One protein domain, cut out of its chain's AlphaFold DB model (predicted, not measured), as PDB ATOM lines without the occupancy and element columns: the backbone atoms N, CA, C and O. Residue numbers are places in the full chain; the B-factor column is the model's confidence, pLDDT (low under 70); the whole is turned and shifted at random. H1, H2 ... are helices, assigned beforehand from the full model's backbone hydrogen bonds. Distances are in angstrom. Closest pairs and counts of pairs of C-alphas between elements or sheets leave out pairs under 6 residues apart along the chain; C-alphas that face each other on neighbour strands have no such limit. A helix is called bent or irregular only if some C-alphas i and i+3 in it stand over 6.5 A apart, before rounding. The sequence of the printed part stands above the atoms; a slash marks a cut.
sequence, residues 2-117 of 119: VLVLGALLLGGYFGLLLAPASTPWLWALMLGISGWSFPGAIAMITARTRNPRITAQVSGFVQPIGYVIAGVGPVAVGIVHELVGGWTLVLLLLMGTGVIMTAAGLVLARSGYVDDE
ATOM      1  N   VAL A   2     -48.375  36.353  26.286       94.81
ATOM      2  CA  VAL A   2     -47.953  35.016  25.802       94.81
ATOM      3  C   VAL A   2     -46.485  34.945  25.363       94.81
ATOM      4  O   VAL A   2     -45.797  34.010  25.741       94.81
ATOM      5  N   LEU A   3     -45.975  35.959  24.652       96.81
ATOM      6  CA  LEU A   3     -44.574  35.996  24.210       96.81
ATOM      7  C   LEU A   3     -43.584  35.951  25.380       96.81
ATOM      8  O   LEU A   3     -42.564  35.280  25.292       96.81
ATOM      9  N   VAL A   4     -43.903  36.633  26.484       97.50
ATOM     10  CA  VAL A   4     -43.055  36.649  27.684       97.50
ATOM     11  C   VAL A   4     -43.079  35.279  28.352       97.50
ATOM     12  O   VAL A   4     -42.026  34.731  28.650       97.50
ATOM     13  N   LEU A   5     -44.266  34.695  28.532       97.69
ATOM     14  CA  LEU A   5     -44.404  33.368  29.138       97.69
ATOM     15  C   LEU A   5     -43.733  32.281  28.284       97.69
ATOM     16  O   LEU A   5     -43.054  31.414  28.824       97.69
ATOM     17  N   GLY A   6     -43.857  32.368  26.957       97.75
ATOM     18  CA  GLY A   6     -43.171  31.493  26.006       97.75
ATOM     19  C   GLY A   6     -41.653  31.630  26.057       97.75
ATOM     20  O   GLY A   6     -40.952  30.625  26.142       97.75
ATOM     21  N   ALA A   7     -41.137  32.861  26.078       98.25
ATOM     22  CA  ALA A   7     -39.704  33.114  26.202       98.25
ATOM     23  C   ALA A   7     -39.138  32.584  27.529       98.25
ATOM     24  O   ALA A   7     -38.059  31.999  27.537       98.25
ATOM     25  N   LEU A   8     -39.871  32.734  28.639       98.50
ATOM     26  CA  LEU A   8     -39.475  32.187  29.939       98.50
ATOM     27  C   LEU A   8     -39.463  30.654  29.939       98.50
ATOM     28  O   LEU A   8     -38.515  30.063  30.450       98.50
ATOM     29  N   LEU A   9     -40.464  30.013  29.330       98.38
ATOM     30  CA  LEU A   9     -40.529  28.554  29.214       98.38
ATOM     31  C   LEU A   9     -39.352  28.005  28.391       98.38
ATOM     32  O   LEU A   9     -38.625  27.123  28.845       98.38
ATOM     33  N   LEU A  10     -39.130  28.574  27.200       98.38
ATOM     34  CA  LEU A  10     -38.032  28.190  26.311       98.38
ATOM     35  C   LEU A  10     -36.672  28.455  26.958       98.38
ATOM     36  O   LEU A  10     -35.815  27.578  26.973       98.38
ATOM     37  N   GLY A  11     -36.488  29.642  27.537       98.06
ATOM     38  CA  GLY A  11     -35.252  30.018  28.211       98.06
ATOM     39  C   GLY A  11     -34.957  29.155  29.439       98.06
ATOM     40  O   GLY A  11     -33.803  28.803  29.660       98.06
ATOM     41  N   GLY A  12     -35.980  28.753  30.199       97.94
ATOM     42  CA  GLY A  12     -35.828  27.867  31.354       97.94
ATOM     43  C   GLY A  12     -35.329  26.475  30.961       97.94
ATOM     44  O   GLY A  12     -34.357  25.982  31.535       97.94
ATOM     45  N   TYR A  13     -35.931  25.858  29.939       98.25
ATOM     46  CA  TYR A  13     -35.457  24.568  29.424       98.25
ATOM     47  C   TYR A  13     -34.091  24.670  28.744       98.25
ATOM     48  O   TYR A  13     -33.254  23.787  28.921       98.25
ATOM     49  N   PHE A  14     -33.834  25.755  28.015       98.00
ATOM     50  CA  PHE A  14     -32.536  26.000  27.392       98.00
ATOM     51  C   PHE A  14     -31.423  26.188  28.437       98.00
ATOM     52  O   PHE A  14     -30.335  25.633  28.293       98.00
ATOM     53  N   GLY A  15     -31.706  26.898  29.532       97.31
ATOM     54  CA  GLY A  15     -30.793  27.048  30.666       97.31
ATOM     55  C   GLY A  15     -30.482  25.717  31.355       97.31
ATOM     56  O   GLY A  15     -29.316  25.427  31.626       97.31
ATOM     57  N   LEU A  16     -31.496  24.863  31.555       97.19
ATOM     58  CA  LEU A  16     -31.300  23.496  32.054       97.19
ATOM     59  C   LEU A  16     -30.479  22.625  31.098       97.19
ATOM     60  O   LEU A  16     -29.724  21.774  31.560       97.19
ATOM     61  N   LEU A  17     -30.606  22.832  29.786       96.75
ATOM     62  CA  LEU A  17     -29.854  22.078  28.788       96.75
ATOM     63  C   LEU A  17     -28.361  22.437  28.800       96.75
ATOM     64  O   LEU A  17     -27.521  21.551  28.678       96.75
ATOM     65  N   LEU A  18     -28.030  23.724  28.934       96.12
ATOM     66  CA  LEU A  18     -26.648  24.199  28.840       96.12
ATOM     67  C   LEU A  18     -25.907  24.216  30.178       96.12
ATOM     68  O   LEU A  18     -24.717  23.913  30.225       96.12
ATOM     69  N   ALA A  19     -26.576  24.622  31.257       94.56
ATOM     70  CA  ALA A  19     -25.920  24.898  32.530       94.56
ATOM     71  C   ALA A  19     -26.811  24.538  33.739       94.56
ATOM     72  O   ALA A  19     -27.094  25.405  34.580       94.56
ATOM     73  N   PRO A  20     -27.223  23.261  33.877       91.00
ATOM     74  CA  PRO A  20     -28.230  22.829  34.852       91.00
ATOM     75  C   PRO A  20     -27.857  23.132  36.309       91.00
ATOM     76  O   PRO A  20     -28.721  23.501  37.100       91.00
ATOM     77  N   ALA A  21     -26.572  23.024  36.661       92.75
ATOM     78  CA  ALA A  21     -26.084  23.211  38.031       92.75
ATOM     79  C   ALA A  21     -25.596  24.639  38.348       92.75
ATOM     80  O   ALA A  21     -25.261  24.922  39.493       92.75
ATOM     81  N   SER A  22     -25.532  25.537  37.358       93.50
ATOM     82  CA  SER A  22     -24.932  26.869  37.537       93.50
ATOM     83  C   SER A  22     -25.834  27.826  38.323       93.50
ATOM     84  O   SER A  22     -25.428  28.387  39.338       93.50
ATOM     85  N   THR A  23     -27.078  27.992  37.872       93.44
ATOM     86  CA  THR A  23     -28.077  28.899  38.451       93.44
ATOM     87  C   THR A  23     -29.460  28.228  38.506       93.44
ATOM     88  O   THR A  23     -30.427  28.739  37.940       93.44
ATOM     89  N   PRO A  24     -29.612  27.093  39.219       93.94
ATOM     90  CA  PRO A  24     -30.850  26.304  39.215       93.94
ATOM     91  C   PRO A  24     -32.089  27.100  39.654       93.94
ATOM     92  O   PRO A  24     -33.178  26.893  39.122       93.94
ATOM     93  N   TRP A  25     -31.921  28.064  40.566       97.25
ATOM     94  CA  TRP A  25     -32.993  28.969  40.989       97.25
ATOM     95  C   TRP A  25     -33.519  29.845  39.850       97.25
ATOM     96  O   TRP A  25     -34.724  30.060  39.765       97.25
ATOM     97  N   LEU A  26     -32.646  30.319  38.956       97.50
ATOM     98  CA  LEU A  26     -33.056  31.120  37.804       97.50
ATOM     99  C   LEU A  26     -33.931  30.287  36.867       97.50
ATOM    100  O   LEU A  26     -35.028  30.714  36.513       97.50
ATOM    101  N   TRP A  27     -33.485  29.077  36.527       97.31
ATOM    102  CA  TRP A  27     -34.232  28.168  35.656       97.31
ATOM    103  C   TRP A  27     -35.583  27.787  36.264       97.31
ATOM    104  O   TRP A  27     -36.608  27.855  35.585       97.31
ATOM    105  N   ALA A  28     -35.607  27.463  37.559       97.50
ATOM    106  CA  ALA A  28     -36.833  27.147  38.285       97.50
ATOM    107  C   ALA A  28     -37.816  28.327  38.309       97.50
ATOM    108  O   ALA A  28     -39.007  28.130  38.077       97.50
ATOM    109  N   LEU A  29     -37.336  29.557  38.536       98.25
ATOM    110  CA  LEU A  29     -38.174  30.759  38.515       98.25
ATOM    111  C   LEU A  29     -38.742  31.033  37.120       98.25
ATOM    112  O   LEU A  29     -39.933  31.314  36.995       98.25
ATOM    113  N   MET A  30     -37.923  30.914  36.073       98.31
ATOM    114  CA  MET A  30     -38.377  31.082  34.690       98.31
ATOM    115  C   MET A  30     -39.496  30.091  34.350       98.31
ATOM    116  O   MET A  30     -40.570  30.500  33.903       98.31
ATOM    117  N   LEU A  31     -39.280  28.802  34.630       98.19
ATOM    118  CA  LEU A  31     -40.276  27.756  34.397       98.19
ATOM    119  C   LEU A  31     -41.525  27.954  35.272       98.19
ATOM    120  O   LEU A  31     -42.643  27.860  34.769       98.19
ATOM    121  N   GLY A  32     -41.362  28.312  36.546       98.06
ATOM    122  CA  GLY A  32     -42.472  28.567  37.467       98.06
ATOM    123  C   GLY A  32     -43.375  29.717  37.013       98.06
ATOM    124  O   GLY A  32     -44.594  29.560  36.960       98.06
ATOM    125  N   ILE A  33     -42.789  30.849  36.608       98.25
ATOM    126  CA  ILE A  33     -43.540  32.001  36.081       98.25
ATOM    127  C   ILE A  33     -44.224  31.641  34.758       98.25
ATOM    128  O   ILE A  33     -45.375  32.015  34.533       98.25
ATOM    129  N   SER A  34     -43.562  30.875  33.887       98.12
ATOM    130  CA  SER A  34     -44.168  30.434  32.626       98.12
ATOM    131  C   SER A  34     -45.442  29.592  32.823       98.12
ATOM    132  O   SER A  34     -46.336  29.611  31.971       98.12
ATOM    133  N   GLY A  35     -45.585  28.933  33.982       96.50
ATOM    134  CA  GLY A  35     -46.778  28.180  34.379       96.50
ATOM    135  C   GLY A  35     -48.053  29.023  34.502       96.50
ATOM    136  O   GLY A  35     -49.155  28.480  34.454       96.50
ATOM    137  N   TRP A  36     -47.945  30.356  34.561       97.31
ATOM    138  CA  TRP A  36     -49.103  31.265  34.516       97.31
ATOM    139  C   TRP A  36     -49.852  31.225  33.174       97.31
ATOM    140  O   TRP A  36     -50.964  31.742  33.061       97.31
ATOM    141  N   SER A  37     -49.277  30.571  32.163       95.31
ATOM    142  CA  SER A  37     -49.948  30.252  30.904       95.31
ATOM    143  C   SER A  37     -51.224  29.427  31.103       95.31
ATOM    144  O   SER A  37     -52.203  29.675  30.404       95.31
ATOM    145  N   PHE A  38     -51.258  28.512  32.079       94.62
ATOM    146  CA  PHE A  38     -52.423  27.665  32.349       94.62
ATOM    147  C   PHE A  38     -53.656  28.457  32.827       94.62
ATOM    148  O   PHE A  38     -54.673  28.440  32.128       94.62
ATOM    149  N   PRO A  39     -53.608  29.209  33.948       95.12
ATOM    150  CA  PRO A  39     -54.744  30.037  34.353       95.12
ATOM    151  C   PRO A  39     -55.057  31.129  33.320       95.12
ATOM    152  O   PRO A  39     -56.225  31.454  33.116       95.12
ATOM    153  N   GLY A  40     -54.043  31.651  32.616       94.56
ATOM    154  CA  GLY A  40     -54.245  32.586  31.510       94.56
ATOM    155  C   GLY A  40     -55.081  31.992  30.372       94.56
ATOM    156  O   GLY A  40     -55.984  32.655  29.871       94.56
ATOM    157  N   ALA A  41     -54.836  30.734  29.995       94.06
ATOM    158  CA  ALA A  41     -55.622  30.040  28.979       94.06
ATOM    159  C   ALA A  41     -57.077  29.823  29.425       94.06
ATOM    160  O   ALA A  41     -57.993  30.067  28.643       94.06
ATOM    161  N   ILE A  42     -57.304  29.444  30.690       95.06
ATOM    162  CA  ILE A  42     -58.661  29.288  31.244       95.06
ATOM    163  C   ILE A  42     -59.411  30.627  31.239       95.06
ATOM    164  O   ILE A  42     -60.561  30.683  30.808       95.06
ATOM    165  N   ALA A  43     -58.758  31.716  31.652       94.69
ATOM    166  CA  ALA A  43     -59.355  33.053  31.647       94.69
ATOM    167  C   ALA A  43     -59.752  33.519  30.234       94.69
ATOM    168  O   ALA A  43     -60.728  34.247  30.061       94.69
ATOM    169  N   MET A  44     -59.028  33.076  29.205       94.31
ATOM    170  CA  MET A  44     -59.360  33.417  27.825       94.31
ATOM    171  C   MET A  44     -60.629  32.731  27.318       94.31
ATOM    172  O   MET A  44     -61.257  33.274  26.416       94.31
ATOM    173  N   ILE A  45     -61.050  31.602  27.901       95.06
ATOM    174  CA  ILE A  45     -62.317  30.954  27.530       95.06
ATOM    175  C   ILE A  45     -63.468  31.931  27.769       95.06
ATOM    176  O   ILE A  45     -64.218  32.240  26.850       95.06
ATOM    177  N   THR A  46     -63.565  32.493  28.974       94.50
ATOM    178  CA  THR A  46     -64.621  33.457  29.309       94.50
ATOM    179  C   THR A  46     -64.421  34.798  28.609       94.50
ATOM    180  O   THR A  46     -65.401  35.416  28.216       94.50
ATOM    181  N   ALA A  47     -63.179  35.234  28.375       94.12
ATOM    182  CA  ALA A  47     -62.912  36.469  27.632       94.12
ATOM    183  C   ALA A  47     -63.293  36.386  26.139       94.12
ATOM    184  O   ALA A  47     -63.494  37.422  25.502       94.12
ATOM    185  N   ARG A  48     -63.366  35.175  25.570       93.94
ATOM    186  CA  ARG A  48     -63.650  34.919  24.144       93.94
ATOM    187  C   ARG A  48     -65.011  34.305  23.868       93.94
ATOM    188  O   ARG A  48     -65.314  34.027  22.712       93.94
ATOM    189  N   THR A  49     -65.831  34.148  24.900       95.25
ATOM    190  CA  THR A  49     -67.219  33.702  24.769       95.25
ATOM    191  C   THR A  49     -68.165  34.710  25.407       95.25
ATOM    192  O   THR A  49     -67.827  35.278  26.443       95.25
ATOM    193  N   ARG A  50     -69.350  34.924  24.833       94.88
ATOM    194  CA  ARG A  50     -70.388  35.800  25.408       94.88
ATOM    195  C   ARG A  50     -71.521  35.000  26.041       94.88
ATOM    196  O   ARG A  50     -72.034  35.381  27.090       94.88
ATOM    197  N   ASN A  51     -71.920  33.899  25.408       94.88
ATOM    198  CA  ASN A  51     -73.001  33.048  25.886       94.88
ATOM    199  C   ASN A  51     -72.483  31.997  26.892       94.88
ATOM    200  O   ASN A  51     -71.647  31.174  26.511       94.88
ATOM    201  N   PRO A  52     -73.037  31.913  28.121       94.31
ATOM    202  CA  PRO A  52     -72.646  30.904  29.111       94.31
ATOM    203  C   PRO A  52     -72.719  29.455  28.605       94.31
ATOM    204  O   PRO A  52     -71.930  28.608  29.022       94.31
ATOM    205  N   ARG A  53     -73.646  29.156  27.683       95.19
ATOM    206  CA  ARG A  53     -73.741  27.839  27.040       95.19
ATOM    207  C   ARG A  53     -72.514  27.545  26.178       95.19
ATOM    208  O   ARG A  53     -71.985  26.441  26.256       95.19
ATOM    209  N   ILE A  54     -72.048  28.528  25.408       95.00
ATOM    210  CA  ILE A  54     -70.851  28.403  24.566       95.00
ATOM    211  C   ILE A  54     -69.604  28.326  25.450       95.00
ATOM    212  O   ILE A  54     -68.770  27.453  25.235       95.00
ATOM    213  N   THR A  55     -69.512  29.133  26.512       96.12
ATOM    214  CA  THR A  55     -68.435  29.028  27.514       96.12
ATOM    215  C   THR A  55     -68.314  27.605  28.065       96.12
ATOM    216  O   THR A  55     -67.219  27.040  28.093       96.12
ATOM    217  N   ALA A  56     -69.437  27.001  28.470       96.06
ATOM    218  CA  ALA A  56     -69.467  25.639  28.993       96.06
ATOM    219  C   ALA A  56     -69.048  24.603  27.937       96.06
ATOM    220  O   ALA A  56     -68.289  23.688  28.254       96.06
ATOM    221  N   GLN A  57     -69.489  24.763  26.685       95.19
ATOM    222  CA  GLN A  57     -69.109  23.883  25.574       95.19
ATOM    223  C   GLN A  57     -67.611  23.962  25.258       95.19
ATOM    224  O   GLN A  57     -66.950  22.928  25.196       95.19
ATOM    225  N   VAL A  58     -67.058  25.171  25.121       94.94
ATOM    226  CA  VAL A  58     -65.625  25.380  24.857       94.94
ATOM    227  C   VAL A  58     -64.793  24.800  25.996       94.94
ATOM    228  O   VAL A  58     -63.867  24.031  25.753       94.94
ATOM    229  N   SER A  59     -65.158  25.100  27.244       95.88
ATOM    230  CA  SER A  59     -64.482  24.561  28.425       95.88
ATOM    231  C   SER A  59     -64.533  23.031  28.475       95.88
ATOM    232  O   SER A  59     -63.511  22.387  28.719       95.88
ATOM    233  N   GLY A  60     -65.708  22.447  28.221       95.94
ATOM    234  CA  GLY A  60     -65.916  20.999  28.199       95.94
ATOM    235  C   GLY A  60     -65.173  20.290  27.069       95.94
ATOM    236  O   GLY A  60     -64.826  19.123  27.214       95.94
ATOM    237  N   PHE A  61     -64.876  20.987  25.973       94.19
ATOM    238  CA  PHE A  61     -64.061  20.463  24.884       94.19
ATOM    239  C   PHE A  61     -62.561  20.505  25.210       94.19
ATOM    240  O   PHE A  61     -61.872  19.494  25.089       94.19
ATOM    241  N   VAL A  62     -62.042  21.656  25.655       94.38
ATOM    242  CA  VAL A  62     -60.587  21.847  25.796       94.38
ATOM    243  C   VAL A  62     -60.002  21.186  27.046       94.38
ATOM    244  O   VAL A  62     -58.889  20.660  26.986       94.38
ATOM    245  N   GLN A  63     -60.720  21.189  28.178       95.75
ATOM    246  CA  GLN A  63     -60.155  20.716  29.448       95.75
ATOM    247  C   GLN A  63     -59.857  19.211  29.456       95.75
ATOM    248  O   GLN A  63     -58.733  18.857  29.810       95.75
ATOM    249  N   PRO A  64     -60.777  18.310  29.055       96.31
ATOM    250  CA  PRO A  64     -60.500  16.875  29.092       96.31
ATOM    251  C   PRO A  64     -59.323  16.492  28.196       96.31
ATOM    252  O   PRO A  64     -58.460  15.725  28.613       96.31
ATOM    253  N   ILE A  65     -59.241  17.079  26.997       95.31
ATOM    254  CA  ILE A  65     -58.124  16.858  26.068       95.31
ATOM    255  C   ILE A  65     -56.811  17.314  26.713       95.31
ATOM    256  O   ILE A  65     -55.838  16.559  26.742       95.31
ATOM    257  N   GLY A  66     -56.794  18.521  27.286       94.38
ATOM    258  CA  GLY A  66     -55.629  19.055  27.986       94.38
ATOM    259  C   GLY A  66     -55.185  18.172  29.153       94.38
ATOM    260  O   GLY A  66     -53.996  17.894  29.289       94.38
ATOM    261  N   TYR A  67     -56.126  17.672  29.958       95.12
ATOM    262  CA  TYR A  67     -55.822  16.800  31.093       95.12
ATOM    263  C   TYR A  67     -55.352  15.404  30.680       95.12
ATOM    264  O   TYR A  67     -54.462  14.864  31.331       95.12
ATOM    265  N   VAL A  68     -55.878  14.830  29.593       96.88
ATOM    266  CA  VAL A  68     -55.356  13.567  29.046       96.88
ATOM    267  C   VAL A  68     -53.906  13.750  28.602       96.88
ATOM    268  O   VAL A  68     -53.047  12.959  28.984       96.88
ATOM    269  N   ILE A  69     -53.607  14.825  27.865       93.94
ATOM    270  CA  ILE A  69     -52.231  15.141  27.453       93.94
ATOM    271  C   ILE A  69     -51.339  15.356  28.684       93.94
ATOM    272  O   ILE A  69     -50.236  14.815  28.739       93.94
ATOM    273  N   ALA A  70     -51.816  16.091  29.692       93.44
ATOM    274  CA  ALA A  70     -51.076  16.338  30.927       93.44
ATOM    275  C   ALA A  70     -50.809  15.051  31.725       93.44
ATOM    276  O   ALA A  70     -49.738  14.913  32.306       93.44
ATOM    277  N   GLY A  71     -51.748  14.101  31.732       96.44
ATOM    278  CA  GLY A  71     -51.575  12.799  32.376       96.44
ATOM    279  C   GLY A  71     -50.590  11.894  31.633       96.44
ATOM    280  O   GLY A  71     -49.771  11.225  32.259       96.44
ATOM    281  N   VAL A  72     -50.626  11.900  30.298       96.50
ATOM    282  CA  VAL A  72     -49.725  11.091  29.458       96.50
ATOM    283  C   VAL A  72     -48.312  11.681  29.398       96.50
ATOM    284  O   VAL A  72     -47.340  10.932  29.307       96.50
ATOM    285  N   GLY A  73     -48.176  13.006  29.483       94.81
ATOM    286  CA  GLY A  73     -46.909  13.728  29.342       94.81
ATOM    287  C   GLY A  73     -45.764  13.176  30.205       94.81
ATOM    288  O   GLY A  73     -44.733  12.813  29.641       94.81
ATOM    289  N   PRO A  74     -45.918  13.051  31.538       95.88
ATOM    290  CA  PRO A  74     -44.881  12.500  32.411       95.88
ATOM    291  C   PRO A  74     -44.468  11.069  32.053       95.88
ATOM    292  O   PRO A  74     -43.282  10.750  32.093       95.88
ATOM    293  N   VAL A  75     -45.424  10.221  31.656       97.38
ATOM    294  CA  VAL A  75     -45.145   8.836  31.238       97.38
ATOM    295  C   VAL A  75     -44.336   8.827  29.944       97.38
ATOM    296  O   VAL A  75     -43.311   8.155  29.864       97.38
ATOM    297  N   ALA A  76     -44.745   9.621  28.950       96.19
ATOM    298  CA  ALA A  76     -44.019   9.755  27.691       96.19
ATOM    299  C   ALA A  76     -42.594  10.293  27.909       96.19
ATOM    300  O   ALA A  76     -41.641   9.758  27.348       96.19
ATOM    301  N   VAL A  77     -42.436  11.308  28.767       96.81
ATOM    302  CA  VAL A  77     -41.126  11.850  29.154       96.81
ATOM    303  C   VAL A  77     -40.257  10.781  29.815       96.81
ATOM    304  O   VAL A  77     -39.090  10.656  29.449       96.81
ATOM    305  N   GLY A  78     -40.813   9.996  30.742       96.62
ATOM    306  CA  GLY A  78     -40.097   8.908  31.413       96.62
ATOM    307  C   GLY A  78     -39.594   7.848  30.433       96.62
ATOM    308  O   GLY A  78     -38.409   7.525  30.450       96.62
ATOM    309  N   ILE A  79     -40.458   7.389  29.523       97.56
ATOM    310  CA  ILE A  79     -40.098   6.416  28.480       97.56
ATOM    311  C   ILE A  79     -38.985   6.970  27.581       97.56
ATOM    312  O   ILE A  79     -37.989   6.295  27.340       97.56
ATOM    313  N   VAL A  80     -39.118   8.209  27.097       97.44
ATOM    314  CA  VAL A  80     -38.093   8.829  26.237       97.44
ATOM    315  C   VAL A  80     -36.765   8.971  26.981       97.44
ATOM    316  O   VAL A  80     -35.711   8.693  26.409       97.44
ATOM    317  N   HIS A  81     -36.805   9.377  28.250       97.31
ATOM    318  CA  HIS A  81     -35.612   9.498  29.081       97.31
ATOM    319  C   HIS A  81     -34.912   8.147  29.274       97.31
ATOM    320  O   HIS A  81     -33.692   8.075  29.150       97.31
ATOM    321  N   GLU A  82     -35.665   7.078  29.544       97.06
ATOM    322  CA  GLU A  82     -35.127   5.726  29.726       97.06
ATOM    323  C   GLU A  82     -34.502   5.177  28.437       97.06
ATOM    324  O   GLU A  82     -33.395   4.644  28.470       97.06
ATOM    325  N   LEU A  83     -35.159   5.373  27.288       96.94
ATOM    326  CA  LEU A  83     -34.670   4.891  25.992       96.94
ATOM    327  C   LEU A  83     -33.398   5.607  25.519       96.94
ATOM    328  O   LEU A  83     -32.536   4.982  24.905       96.94
ATOM    329  N   VAL A  84     -33.287   6.919  25.761       95.56
ATOM    330  CA  VAL A  84     -32.139   7.728  25.309       95.56
ATOM    331  C   VAL A  84     -31.039   7.829  26.372       95.56
ATOM    332  O   VAL A  84     -29.900   8.156  26.048       95.56
ATOM    333  N   GLY A  85     -31.349   7.536  27.637       94.06
ATOM    334  CA  GLY A  85     -30.396   7.584  28.747       94.06
ATOM    335  C   GLY A  85     -29.973   9.000  29.150       94.06
ATOM    336  O   GLY A  85     -28.916   9.178  29.754       94.06
ATOM    337  N   GLY A  86     -30.759  10.026  28.805       94.38
ATOM    338  CA  GLY A  86     -30.416  11.409  29.126       94.38
ATOM    339  C   GLY A  86     -31.510  12.434  28.840       94.38
ATOM    340  O   GLY A  86     -32.539  12.155  28.226       94.38
ATOM    341  N   TRP A  87     -31.262  13.667  29.286       96.50
ATOM    342  CA  TRP A  87     -32.251  14.752  29.294       96.50
ATOM    343  C   TRP A  87     -32.295  15.591  28.020       96.50
ATOM    344  O   TRP A  87     -33.263  16.316  27.816       96.50
ATOM    345  N   THR A  88     -31.287  15.502  27.151       96.50
ATOM    346  CA  THR A  88     -31.175  16.365  25.967       96.50
ATOM    347  C   THR A  88     -32.418  16.295  25.084       96.50
ATOM    348  O   THR A  88     -33.048  17.319  24.831       96.50
ATOM    349  N   LEU A  89     -32.818  15.091  24.657       96.88
ATOM    350  CA  LEU A  89     -33.995  14.927  23.799       96.88
ATOM    351  C   LEU A  89     -35.286  15.330  24.522       96.88
ATOM    352  O   LEU A  89     -36.135  15.992  23.933       96.88
ATOM    353  N   VAL A  90     -35.411  14.993  25.808       97.44
ATOM    354  CA  VAL A  90     -36.559  15.382  26.639       97.44
ATOM    355  C   VAL A  90     -36.710  16.904  26.678       97.44
ATOM    356  O   VAL A  90     -37.788  17.422  26.401       97.44
ATOM    357  N   LEU A  91     -35.632  17.634  26.969       97.69
ATOM    358  CA  LEU A  91     -35.640  19.095  27.035       97.69
ATOM    359  C   LEU A  91     -35.937  19.727  25.669       97.69
ATOM    360  O   LEU A  91     -36.685  20.700  25.608       97.69
ATOM    361  N   LEU A  92     -35.421  19.161  24.571       97.88
ATOM    362  CA  LEU A  92     -35.762  19.604  23.213       97.88
ATOM    363  C   LEU A  92     -37.263  19.437  22.915       97.88
ATOM    364  O   LEU A  92     -37.889  20.359  22.391       97.88
ATOM    365  N   LEU A  93     -37.858  18.301  23.290       96.62
ATOM    366  CA  LEU A  93     -39.293  18.055  23.117       96.62
ATOM    367  C   LEU A  93     -40.144  19.010  23.967       96.62
ATOM    368  O   LEU A  93     -41.121  19.570  23.470       96.62
ATOM    369  N   LEU A  94     -39.750  19.247  25.221       97.06
ATOM    370  CA  LEU A  94     -40.421  20.200  26.109       97.06
ATOM    371  C   LEU A  94     -40.298  21.648  25.609       97.06
ATOM    372  O   LEU A  94     -41.254  22.412  25.695       97.06
ATOM    373  N   MET A  95     -39.172  22.034  25.004       98.25
ATOM    374  CA  MET A  95     -39.083  23.322  24.306       98.25
ATOM    375  C   MET A  95     -40.058  23.390  23.126       98.25
ATOM    376  O   MET A  95     -40.706  24.417  22.924       98.25
ATOM    377  N   GLY A  96     -40.237  22.289  22.392       97.56
ATOM    378  CA  GLY A  96     -41.244  22.180  21.336       97.56
ATOM    379  C   GLY A  96     -42.664  22.505  21.818       97.56
ATOM    380  O   GLY A  96     -43.384  23.247  21.146       97.56
ATOM    381  N   THR A  97     -43.058  22.045  23.011       95.38
ATOM    382  CA  THR A  97     -44.381  22.380  23.575       95.38
ATOM    383  C   THR A  97     -44.504  23.872  23.885       95.38
ATOM    384  O   THR A  97     -45.563  24.457  23.659       95.38
ATOM    385  N   GLY A  98     -43.416  24.525  24.303       96.69
ATOM    386  CA  GLY A  98     -43.378  25.972  24.498       96.69
ATOM    387  C   GLY A  98     -43.543  26.776  23.208       96.69
ATOM    388  O   GLY A  98     -44.234  27.799  23.209       96.69
ATOM    389  N   VAL A  99     -42.997  26.294  22.088       97.88
ATOM    390  CA  VAL A  99     -43.244  26.884  20.760       97.88
ATOM    391  C   VAL A  99     -44.722  26.761  20.386       97.88
ATOM    392  O   VAL A  99     -45.339  27.758  20.010       97.88
ATOM    393  N   ILE A 100     -45.309  25.571  20.554       96.75
ATOM    394  CA  ILE A 100     -46.730  25.314  20.268       96.75
ATOM    395  C   ILE A 100     -47.628  26.214  21.128       96.75
ATOM    396  O   ILE A 100     -48.516  26.880  20.599       96.75
ATOM    397  N   MET A 101     -47.364  26.295  22.436       96.12
ATOM    398  CA  MET A 101     -48.083  27.170  23.366       96.12
ATOM    399  C   MET A 101     -48.012  28.636  22.923       96.12
ATOM    400  O   MET A 101     -49.022  29.341  22.915       96.12
ATOM    401  N   THR A 102     -46.822  29.102  22.534       97.06
ATOM    402  CA  THR A 102     -46.616  30.489  22.104       97.06
ATOM    403  C   THR A 102     -47.383  30.782  20.817       97.06
ATOM    404  O   THR A 102     -48.085  31.790  20.744       97.06
ATOM    405  N   ALA A 103     -47.311  29.887  19.830       97.00
ATOM    406  CA  ALA A 103     -48.048  30.010  18.576       97.00
ATOM    407  C   ALA A 103     -49.567  30.034  18.813       97.00
ATOM    408  O   ALA A 103     -50.254  30.927  18.314       97.00
ATOM    409  N   ALA A 104     -50.087  29.119  19.636       94.69
ATOM    410  CA  ALA A 104     -51.504  29.070  19.988       94.69
ATOM    411  C   ALA A 104     -51.970  30.361  20.681       94.69
ATOM    412  O   ALA A 104     -52.991  30.938  20.311       94.69
ATOM    413  N   GLY A 105     -51.201  30.878  21.643       94.25
ATOM    414  CA  GLY A 105     -51.570  32.121  22.317       94.25
ATOM    415  C   GLY A 105     -51.445  33.369  21.433       94.25
ATOM    416  O   GLY A 105     -52.150  34.344  21.679       94.25
ATOM    417  N   LEU A 106     -50.615  33.354  20.381       94.50
ATOM    418  CA  LEU A 106     -50.598  34.416  19.364       94.50
ATOM    419  C   LEU A 106     -51.859  34.403  18.495       94.50
ATOM    420  O   LEU A 106     -52.385  35.468  18.174       94.50
ATOM    421  N   VAL A 107     -52.374  33.221  18.147       91.25
ATOM    422  CA  VAL A 107     -53.676  33.094  17.469       91.25
ATOM    423  C   VAL A 107     -54.783  33.639  18.372       91.25
ATOM    424  O   VAL A 107     -55.567  34.482  17.945       91.25
ATOM    425  N   LEU A 108     -54.766  33.254  19.650       88.81
ATOM    426  CA  LEU A 108     -55.734  33.693  20.656       88.81
ATOM    427  C   LEU A 108     -55.643  35.193  20.993       88.81
ATOM    428  O   LEU A 108     -56.556  35.744  21.605       88.81
ATOM    429  N   ALA A 109     -54.555  35.873  20.621       87.81
ATOM    430  CA  ALA A 109     -54.398  37.315  20.814       87.81
ATOM    431  C   ALA A 109     -55.167  38.151  19.775       87.81
ATOM    432  O   ALA A 109     -55.435  39.325  20.021       87.81
ATOM    433  N   ARG A 110     -55.557  37.568  18.632       86.00
ATOM    434  CA  ARG A 110     -56.332  38.259  17.581       86.00
ATOM    435  C   ARG A 110     -57.736  38.600  18.067       86.00
ATOM    436  O   ARG A 110     -58.274  37.867  18.882       86.00
ATOM    437  N   SER A 111     -58.354  39.684  17.607       81.19
ATOM    438  CA  SER A 111     -59.738  40.043  17.973       81.19
ATOM    439  C   SER A 111     -60.763  39.043  17.415       81.19
ATOM    440  O   SER A 111     -60.574  38.553  16.307       81.19
ATOM    441  N   GLY A 112     -61.842  38.775  18.158       86.81
ATOM    442  CA  GLY A 112     -62.918  37.858  17.752       86.81
ATOM    443  C   GLY A 112     -63.541  37.114  18.935       86.81
ATOM    444  O   GLY A 112     -62.921  37.028  20.002       86.81
ATOM    445  N   TYR A 113     -64.752  36.596  18.748       91.56
ATOM    446  CA  TYR A 113     -65.464  35.770  19.723       91.56
ATOM    447  C   TYR A 113     -65.789  34.418  19.101       91.56
ATOM    448  O   TYR A 113     -66.148  34.348  17.931       91.56
ATOM    449  N   VAL A 114     -65.704  33.356  19.901       91.31
ATOM    450  CA  VAL A 114     -66.035  31.995  19.455       91.31
ATOM    451  C   VAL A 114     -67.515  31.893  19.079       91.31
ATOM    452  O   VAL A 114     -67.876  31.137  18.184       91.31
ATOM    453  N   ASP A 115     -68.374  32.686  19.728       91.75
ATOM    454  CA  ASP A 115     -69.800  32.773  19.411       91.75
ATOM    455  C   ASP A 115     -70.046  33.136  17.937       91.75
ATOM    456  O   ASP A 115     -70.974  32.604  17.337       91.75
ATOM    457  N   ASP A 116     -69.206  34.001  17.356       89.38
ATOM    458  CA  ASP A 116     -69.364  34.490  15.982       89.38
ATOM    459  C   ASP A 116     -68.919  33.436  14.939       89.38
ATOM    460  O   ASP A 116     -69.303  33.518  13.777       89.38
ATOM    461  N   GLU A 117     -68.122  32.439  15.341       83.19
ATOM    462  CA  GLU A 117     -67.637  31.343  14.481       83.19
ATOM    463  C   GLU A 117     -68.565  30.114  14.492       83.19
ATOM    464  O   GLU A 117     -68.463  29.250  13.621       83.19
TER     465      GLU A 117
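What this domain is: This is residues 2 to 117 of the 119 residues of an uncharacterized protein of Dermacoccus abyssi (UniProt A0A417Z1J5). The helices form an open, elongated frame: H1 packs between H2 and H5, while long, bent H4 makes the opposite side, with residues 64 to 72 free. Look for 116 residues, with six named helices, H1 to H6, and no named strand: all helix. The spans are 49 by 27 by 19 A; it is only just loose, close to compact, with radius of gyration of the C-alphas 16.5 A.

How they stand to each other: Start at H1, residues 2 to 18; it touches H2, residues 24 to 34, as a hairpin, closest C-alphas Leu 5 and Ser 34, 4.6 A. H1 touches H5, residues 88 to 108, at a shallow tilt of 7 degrees, opposite ways, closest C-alphas Gly 6 and Thr 102, 5.3 A. H4, residues 52 to 84, was assigned as one helix by its hydrogen bonds but is bent, C-alphas 71 and 74 being 6.7 A apart; its arms are H4a, residues 52 to 71, irregular with C-alphas 61 and 64 at 6.6 A, and H4b, residues 74 to 84. H3, residues 37 to 47, touches residues 55 to 59 of H4a alone, closest C-alphas Thr 46 and Thr 55, 6.1 A. H4b touches residues 89 to 90 of H5 alone, closest C-alphas Val 77 and Val 90, 6.3 A. H6, residues 114 to 117, is close to but not clearly touching H4a, closest C-alphas Asp 115 and Ile 54, 6.8 A. Every O i to N i+4 pair is within hydrogen-bond range in H1, H2, H4b and H5, against 5 of 7 in H3 and 14 of 16 in H4a; H6 is too short for one.

Where its parts are: Find C-alpha 2 at (-47.953, 35.016, 25.802); H1 runs 24.1 A from there. H4a measures 28.0 A and H5 30.5 A; H6 ends at C-alpha 117, (-67.637, 31.343, 14.481).

The domain as a whole: The C-alphas farthest apart, Ser 22 and Asp 116, are 50.0 A apart. The printed part has no cut, its five links between helices are tight, and no printed residue is under 70 in pLDDT.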